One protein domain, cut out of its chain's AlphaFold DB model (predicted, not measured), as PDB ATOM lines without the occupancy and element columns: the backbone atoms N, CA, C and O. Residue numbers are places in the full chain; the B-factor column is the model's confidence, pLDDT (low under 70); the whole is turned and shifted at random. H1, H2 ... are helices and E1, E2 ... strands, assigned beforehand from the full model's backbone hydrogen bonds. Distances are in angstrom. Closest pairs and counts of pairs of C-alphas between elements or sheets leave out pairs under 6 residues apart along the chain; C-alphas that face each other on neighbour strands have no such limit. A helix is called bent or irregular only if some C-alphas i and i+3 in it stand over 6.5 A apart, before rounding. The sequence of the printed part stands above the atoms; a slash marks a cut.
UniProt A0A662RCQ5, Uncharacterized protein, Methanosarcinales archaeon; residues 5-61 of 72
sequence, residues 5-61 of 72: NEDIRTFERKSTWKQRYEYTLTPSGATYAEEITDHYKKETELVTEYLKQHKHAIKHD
ATOM      1  N   ASN A   5      46.052  86.203  28.243       84.50
ATOM      2  CA  ASN A   5      46.555  87.472  28.742       84.50
ATOM      3  C   ASN A   5      48.029  87.581  28.349       84.50
ATOM      4  O   ASN A   5      48.817  86.690  28.687       84.50
ATOM      5  N   GLU A   6      48.394  88.663  27.668       86.50
ATOM      6  CA  GLU A   6      49.786  89.016  27.387       86.50
ATOM      7  C   GLU A   6      50.304  89.983  28.459       86.50
ATOM      8  O   GLU A   6      49.677  91.000  28.749       86.50
ATOM      9  N   ASP A   7      51.455  89.664  29.045       85.94
ATOM     10  CA  ASP A   7      52.152  90.490  30.030       85.94
ATOM     11  C   ASP A   7      53.600  90.731  29.575       85.94
ATOM     12  O   ASP A   7      54.321  89.795  29.212       85.94
ATOM     13  N   ILE A   8      54.050  91.988  29.594       87.50
ATOM     14  CA  ILE A   8      55.431  92.348  29.256       87.50
ATOM     15  C   ILE A   8      56.245  92.377  30.541       87.50
ATOM     16  O   ILE A   8      56.125  93.289  31.360       87.50
ATOM     17  N   ARG A   9      57.162  91.420  30.683       84.06
ATOM     18  CA  ARG A   9      58.069  91.364  31.831       84.06
ATOM     19  C   ARG A   9      59.455  91.842  31.475       84.06
ATOM     20  O   ARG A   9      60.064  91.395  30.503       84.06
ATOM     21  N   THR A  10      59.974  92.719  32.323       86.19
ATOM     22  CA  THR A  10      61.346  93.209  32.224       86.19
ATOM     23  C   THR A  10      62.213  92.476  33.241       86.19
ATOM     24  O   THR A  10      61.832  92.336  34.401       86.19
ATOM     25  N   PHE A  11      63.373  91.984  32.817       84.31
ATOM     26  CA  PHE A  11      64.337  91.312  33.685       84.31
ATOM     27  C   PHE A  11      65.763  91.741  33.349       84.31
ATOM     28  O   PHE A  11      66.090  92.024  32.195       84.31
ATOM     29  N   GLU A  12      66.629  91.772  34.356       87.56
ATOM     30  CA  GLU A  12      68.042  92.079  34.160       87.56
ATOM     31  C   GLU A  12      68.822  90.810  33.795       87.56
ATOM     32  O   GLU A  12      68.701  89.760  34.434       87.56
ATOM     33  N   ARG A  13      69.658  90.890  32.758       86.31
ATOM     34  CA  ARG A  13      70.599  89.825  32.402       86.31
ATOM     35  C   ARG A  13      71.920  90.423  31.951       86.31
ATOM     36  O   ARG A  13      71.964  91.106  30.932       86.31
ATOM     37  N   LYS A  14      73.010  90.090  32.652       84.62
ATOM     38  CA  LYS A  14      74.370  90.587  32.355       84.62
ATOM     39  C   LYS A  14      74.410  92.121  32.230       84.62
ATOM     40  O   LYS A  14      74.907  92.632  31.232       84.62
ATOM     41  N   SER A  15      73.809  92.828  33.190       86.31
ATOM     42  CA  SER A  15      73.754  94.299  33.213       86.31
ATOM     43  C   SER A  15      73.021  94.937  32.023       86.31
ATOM     44  O   SER A  15      73.194  96.117  31.737       86.31
ATOM     45  N   THR A  16      72.187  94.160  31.319       81.88
ATOM     46  CA  THR A  16      71.271  94.654  30.284       81.88
ATOM     47  C   THR A  16      69.837  94.321  30.667       81.88
ATOM     48  O   THR A  16      69.539  93.179  31.032       81.88
ATOM     49  N   TRP A  17      68.945  95.306  30.572       86.19
ATOM     50  CA  TRP A  17      67.511  95.087  30.719       86.19
ATOM     51  C   TRP A  17      66.969  94.414  29.464       86.19
ATOM     52  O   TRP A  17      67.206  94.867  28.344       86.19
ATOM     53  N   LYS A  18      66.265  93.302  29.651       85.81
ATOM     54  CA  LYS A  18      65.621  92.545  28.581       85.81
ATOM     55  C   LYS A  18      64.131  92.462  28.842       85.81
ATOM     56  O   LYS A  18      63.704  92.394  29.991       85.81
ATOM     57  N   GLN A  19      63.362  92.428  27.764       85.62
ATOM     58  CA  GLN A  19      61.923  92.221  27.811       85.62
ATOM     59  C   GLN A  19      61.583  90.814  27.334       85.62
ATOM     60  O   GLN A  19      62.259  90.248  26.468       85.62
ATOM     61  N   ARG A  20      60.541  90.242  27.925       83.25
ATOM     62  CA  ARG A  20      59.936  88.988  27.497       83.25
ATOM     63  C   ARG A  20      58.423  89.107  27.595       83.25
ATOM     64  O   ARG A  20      57.915  89.553  28.618       83.25
ATOM     65  N   TYR A  21      57.748  88.639  26.555       83.62
ATOM     66  CA  TYR A  21      56.312  88.407  26.576       83.62
ATOM     67  C   TYR A  21      56.009  87.129  27.356       83.62
ATOM     68  O   TYR A  21      56.590  86.068  27.089       83.62
ATOM     69  N   GLU A  22      55.129  87.241  28.339       80.75
ATOM     70  CA  GLU A  22      54.552  86.122  29.064       80.75
ATOM     71  C   GLU A  22      53.081  86.000  28.685       80.75
ATOM     72  O   GLU A  22      52.334  86.971  28.726       80.75
ATOM     73  N   TYR A  23      52.684  84.789  28.311       85.00
ATOM     74  CA  TYR A  23      51.312  84.467  27.960       85.00
ATOM     75  C   TYR A  23      50.731  83.595  29.064       85.00
ATOM     76  O   TYR A  23      51.318  82.571  29.419       85.00
ATOM     77  N   THR A  24      49.584  83.990  29.605       85.69
ATOM     78  CA  THR A  24      48.836  83.190  30.584       85.69
ATOM     79  C   THR A  24      47.423  82.945  30.081       85.69
ATOM     80  O   THR A  24      46.840  83.814  29.438       85.69
ATOM     81  N   LEU A  25      46.868  81.757  30.332       86.31
ATOM     82  CA  LEU A  25      45.487  81.467  29.947       86.31
ATOM     83  C   LEU A  25      44.529  82.349  30.755       86.31
ATOM     84  O   LEU A  25      44.646  82.460  31.976       86.31
ATOM     85  N   THR A  26      43.570  82.964  30.067       91.19
ATOM     86  CA  THR A  26      42.409  83.575  30.724       91.19
ATOM     87  C   THR A  26      41.471  82.475  31.228       91.19
ATOM     88  O   THR A  26      41.558  81.342  30.750       91.19
ATOM     89  N   PRO A  27      40.512  82.775  32.124       89.50
ATOM     90  CA  PRO A  27      39.489  81.802  32.509       89.50
ATOM     91  C   PRO A  27      38.748  81.204  31.303       89.50
ATOM     92  O   PRO A  27      38.583  79.993  31.228       89.50
ATOM     93  N   SER A  28      38.397  82.024  30.304       90.62
ATOM     94  CA  SER A  28      37.785  81.538  29.060       90.62
ATOM     95  C   SER A  28      38.727  80.667  28.229       90.62
ATOM     96  O   SER A  28      38.285  79.694  27.628       90.62
ATOM     97  N   GLY A  29      40.023  80.991  28.195       91.00
ATOM     98  CA  GLY A  29      41.027  80.153  27.541       91.00
ATOM     99  C   GLY A  29      41.215  78.808  28.241       91.00
ATOM    100  O   GLY A  29      41.384  77.796  27.570       91.00
ATOM    101  N   ALA A  30      41.143  78.783  29.575       89.62
ATOM    102  CA  ALA A  30      41.217  77.556  30.363       89.62
ATOM    103  C   ALA A  30      40.007  76.646  30.106       89.62
ATOM    104  O   ALA A  30      40.200  75.474  29.802       89.62
ATOM    105  N   THR A  31      38.786  77.192  30.122       91.44
ATOM    106  CA  THR A  31      37.573  76.427  29.778       91.44
ATOM    107  C   THR A  31      37.651  75.856  28.364       91.44
ATOM    108  O   THR A  31      37.398  74.675  28.161       91.44
ATOM    109  N   TYR A  32      38.082  76.658  27.388       90.31
ATOM    110  CA  TYR A  32      38.255  76.169  26.020       90.31
ATOM    111  C   TYR A  32      39.314  75.060  25.918       90.31
ATOM    112  O   TYR A  32      39.132  74.084  25.193       90.31
ATOM    113  N   ALA A  33      40.422  75.178  26.657       89.00
ATOM    114  CA  ALA A  33      41.446  74.140  26.701       89.00
ATOM    115  C   ALA A  33      40.896  72.820  27.269       89.00
ATOM    116  O   ALA A  33      41.193  71.755  26.724       89.00
ATOM    117  N   GLU A  34      40.073  72.876  28.319       89.69
ATOM    118  CA  GLU A  34      39.390  71.701  28.877       89.69
ATOM    119  C   GLU A  34      38.474  71.039  27.841       89.69
ATOM    120  O   GLU A  34      38.564  69.829  27.640       89.69
ATOM    121  N   GLU A  35      37.674  71.824  27.113       93.06
ATOM    122  CA  GLU A  35      36.766  71.321  26.071       93.06
ATOM    123  C   GLU A  35      37.497  70.558  24.958       93.06
ATOM    124  O   GLU A  35      37.008  69.535  24.478       93.06
ATOM    125  N   ILE A  36      38.677  71.027  24.542       92.31
ATOM    126  CA  ILE A  36      39.422  70.392  23.446       92.31
ATOM    127  C   ILE A  36      40.343  69.258  23.901       92.31
ATOM    128  O   ILE A  36      40.838  68.514  23.055       92.31
ATOM    129  N   THR A  37      40.602  69.109  25.203       89.25
ATOM    130  CA  THR A  37      41.616  68.174  25.724       89.25
ATOM    131  C   THR A  37      41.340  66.732  25.293       89.25
ATOM    132  O   THR A  37      42.251  66.037  24.835       89.25
ATOM    133  N   ASP A  38      40.083  66.295  25.359       90.12
ATOM    134  CA  ASP A  38      39.705  64.925  24.997       90.12
ATOM    135  C   ASP A  38      39.912  64.625  23.506       90.12
ATOM    136  O   ASP A  38      40.238  63.491  23.142       90.12
ATOM    137  N   HIS A  39      39.804  65.636  22.639       93.88
ATOM    138  CA  HIS A  39      40.025  65.476  21.200       93.88
ATOM    139  C   HIS A  39      41.479  65.159  20.846       93.88
ATOM    140  O   HIS A  39      41.714  64.512  19.831       93.88
ATOM    141  N   TYR A  40      42.436  65.562  21.689       91.25
ATOM    142  CA  TYR A  40      43.873  65.357  21.469       91.25
ATOM    143  C   TYR A  40      44.475  64.266  22.358       91.25
ATOM    144  O   TYR A  40      45.701  64.121  22.451       91.25
ATOM    145  N   LYS A  41      43.638  63.495  23.059       91.19
ATOM    146  CA  LYS A  41      44.098  62.489  24.019       91.19
ATOM    147  C   LYS A  41      44.999  61.438  23.367       91.19
ATOM    148  O   LYS A  41      46.048  61.103  23.912       91.19
ATOM    149  N   LYS A  42      44.630  60.964  22.177       93.38
ATOM    150  CA  LYS A  42      45.373  59.924  21.453       93.38
ATOM    151  C   LYS A  42      46.755  60.411  21.012       93.38
ATOM    152  O   LYS A  42      47.750  59.711  21.178       93.38
ATOM    153  N   GLU A  43      46.829  61.615  20.464       92.50
ATOM    154  CA  GLU A  43      48.070  62.277  20.068       92.50
ATOM    155  C   GLU A  43      48.961  62.498  21.289       92.50
ATOM    156  O   GLU A  43      50.158  62.213  21.246       92.50
ATOM    157  N   THR A  44      48.363  62.934  22.399       88.69
ATOM    158  CA  THR A  44      49.062  63.138  23.670       88.69
ATOM    159  C   THR A  44      49.672  61.836  24.181       88.69
ATOM    160  O   THR A  44      50.832  61.831  24.592       88.69
ATOM    161  N   GLU A  45      48.945  60.720  24.121       92.94
ATOM    162  CA  GLU A  45      49.451  59.396  24.504       92.94
ATOM    163  C   GLU A  45      50.639  58.964  23.629       92.94
ATOM    164  O   GLU A  45      51.684  58.578  24.160       92.94
ATOM    165  N   LEU A  46      50.523  59.100  22.304       93.25
ATOM    166  CA  LEU A  46      51.586  58.747  21.353       93.25
ATOM    167  C   LEU A  46      52.857  59.571  21.571       93.25
ATOM    168  O   LEU A  46      53.959  59.019  21.643       93.25
ATOM    169  N   VAL A  47      52.710  60.890  21.703       88.75
ATOM    170  CA  VAL A  47      53.831  61.797  21.974       88.75
ATOM    171  C   VAL A  47      54.452  61.467  23.327       88.75
ATOM    172  O   VAL A  47      55.670  61.356  23.432       88.75
ATOM    173  N   THR A  48      53.638  61.248  24.360       87.00
ATOM    174  CA  THR A  48      54.124  60.924  25.708       87.00
ATOM    175  C   THR A  48      54.943  59.637  25.717       87.00
ATOM    176  O   THR A  48      56.020  59.604  26.318       87.00
ATOM    177  N   GLU A  49      54.472  58.586  25.051       92.00
ATOM    178  CA  GLU A  49      55.186  57.310  24.984       92.00
ATOM    179  C   GLU A  49      56.521  57.455  24.247       92.00
ATOM    180  O   GLU A  49      57.567  57.035  24.748       92.00
ATOM    181  N   TYR A  50      56.519  58.160  23.114       88.25
ATOM    182  CA  TYR A  50      57.743  58.467  22.380       88.25
ATOM    183  C   TYR A  50      58.752  59.244  23.243       88.25
ATOM    184  O   TYR A  50      59.929  58.876  23.304       88.25
ATOM    185  N   LEU A  51      58.300  60.284  23.950       84.31
ATOM    186  CA  LEU A  51      59.153  61.120  24.802       84.31
ATOM    187  C   LEU A  51      59.710  60.352  26.007       84.31
ATOM    188  O   LEU A  51      60.862  60.575  26.381       84.31
ATOM    189  N   LYS A  52      58.947  59.429  26.607       84.88
ATOM    190  CA  LYS A  52      59.440  58.561  27.695       84.88
ATOM    191  C   LYS A  52      60.624  57.711  27.241       84.88
ATOM    192  O   LYS A  52      61.615  57.608  27.968       84.88
ATOM    193  N   GLN A  53      60.531  57.140  26.043       88.19
ATOM    194  CA  GLN A  53      61.575  56.296  25.460       88.19
ATOM    195  C   GLN A  53      62.796  57.120  25.017       88.19
ATOM    196  O   GLN A  53      63.935  56.715  25.237       88.19
ATOM    197  N   HIS A  54      62.568  58.318  24.473       85.06
ATOM    198  CA  HIS A  54      63.602  59.172  23.876       85.06
ATOM    199  C   HIS A  54      63.968  60.388  24.737       85.06
ATOM    200  O   HIS A  54      64.475  61.386  24.224       85.06
ATOM    201  N   LYS A  55      63.767  60.314  26.059       73.25
ATOM    202  CA  LYS A  55      63.976  61.429  27.006       73.25
ATOM    203  C   LYS A  55      65.337  62.127  26.880       73.25
ATOM    204  O   LYS A  55      65.449  63.322  27.121       73.25
ATOM    205  N   HIS A  56      66.363  61.377  26.480       72.00
ATOM    206  CA  HIS A  56      67.737  61.850  26.309       72.00
ATOM    207  C   HIS A  56      67.958  62.662  25.024       72.00
ATOM    208  O   HIS A  56      68.913  63.428  24.944       72.00
ATOM    209  N   ALA A  57      67.094  62.489  24.023       69.62
ATOM    210  CA  ALA A  57      67.161  63.184  22.740       69.62
ATOM    211  C   ALA A  57      66.362  64.497  22.737       69.62
ATOM    212  O   ALA A  57      66.525  65.316  21.831       69.62
ATOM    213  N   ILE A  58      65.521  64.723  23.753       66.06
ATOM    214  CA  ILE A  58      64.792  65.978  23.924       66.06
ATOM    215  C   ILE A  58      65.811  67.054  24.296       66.06
ATOM    216  O   ILE A  58      66.185  67.189  25.466       66.06
ATOM    217  N   LYS A  59      66.248  67.847  23.309       64.75
ATOM    218  CA  LYS A  59      66.909  69.125  23.585       64.75
ATOM    219  C   LYS A  59      65.956  69.903  24.477       64.75
ATOM    220  O   LYS A  59      64.888  70.306  24.031       64.75
ATOM    221  N   HIS A  60      66.308  70.035  25.751       54.72
ATOM    222  CA  HIS A  60      65.569  70.894  26.653       54.72
ATOM    223  C   HIS A  60      65.742  72.303  26.103       54.72
ATOM    224  O   HIS A  60      66.761  72.947  26.357       54.72
ATOM    225  N   ASP A  61      64.774  72.773  25.320       50.56
ATOM    226  CA  ASP A  61      64.578  74.201  25.200       50.56
ATOM    227  C   ASP A  61      64.331  74.660  26.628       50.56
ATOM    228  O   ASP A  61      63.370  74.250  27.278       50.56
TER     229      ASP A  61
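AT A GLANCE: This is residues 5 to 61 of the 72 residues of an uncharacterized protein of Methanosarcinales archaeon (UniProt A0A662RCQ5). A hairpin of two long strands, E1 and E2, leads into a long helix, H1, bent into a corner; together they make a flat, open frame round an empty middle. The printed part has 57 residues, ordered E1, E2, H1, with an antiparallel sheet E1 - E2 and mixed class. It is extended, with a radius of gyration of the C-alphas of 17.2 A and spans of 45 by 36 by 8 A.

IN THESE COORDINATES: E2, residues 16 to 25, is 29.0 A long; E1, residues 5 to 13, is 24.4 A and begins at C-alpha 5 (46.555, 87.472, 28.742). H1, residues 27 to 53, was assigned as one helix by its hydrogen bonds but is bent: C-alphas 39 and 42 are 7.7 A apart. Arm H1a, residues 27 to 39, spans 19.9 A and is irregular, with C-alphas 35 and 38 7.1 A apart; H1b, residues 42 to 53, spans 17.1 A and ends at C-alpha 53 (61.575, 56.296, 25.460).

HOW THE PARTS SIT: E1 and E2 form a hairpin, antiparallel at 154 degrees, with N 7 and O 22 2.9 A apart, within hydrogen-bond range. H1a and H1b are about perpendicular, 83 degrees. E1 is apart from both arms, and E2 from H1b. Every O i to N i+4 pair is within range in H1b, 7 of 9 in H1a.

THE WHOLE: The farthest C-alphas, Ser 15 and Lys 42, are 46.1 A apart. Residues 12 to 17 and 34 to 61 stand free. The printed part has no cut, and both links are tight. Residues 57 to 61 have pLDDT under 70.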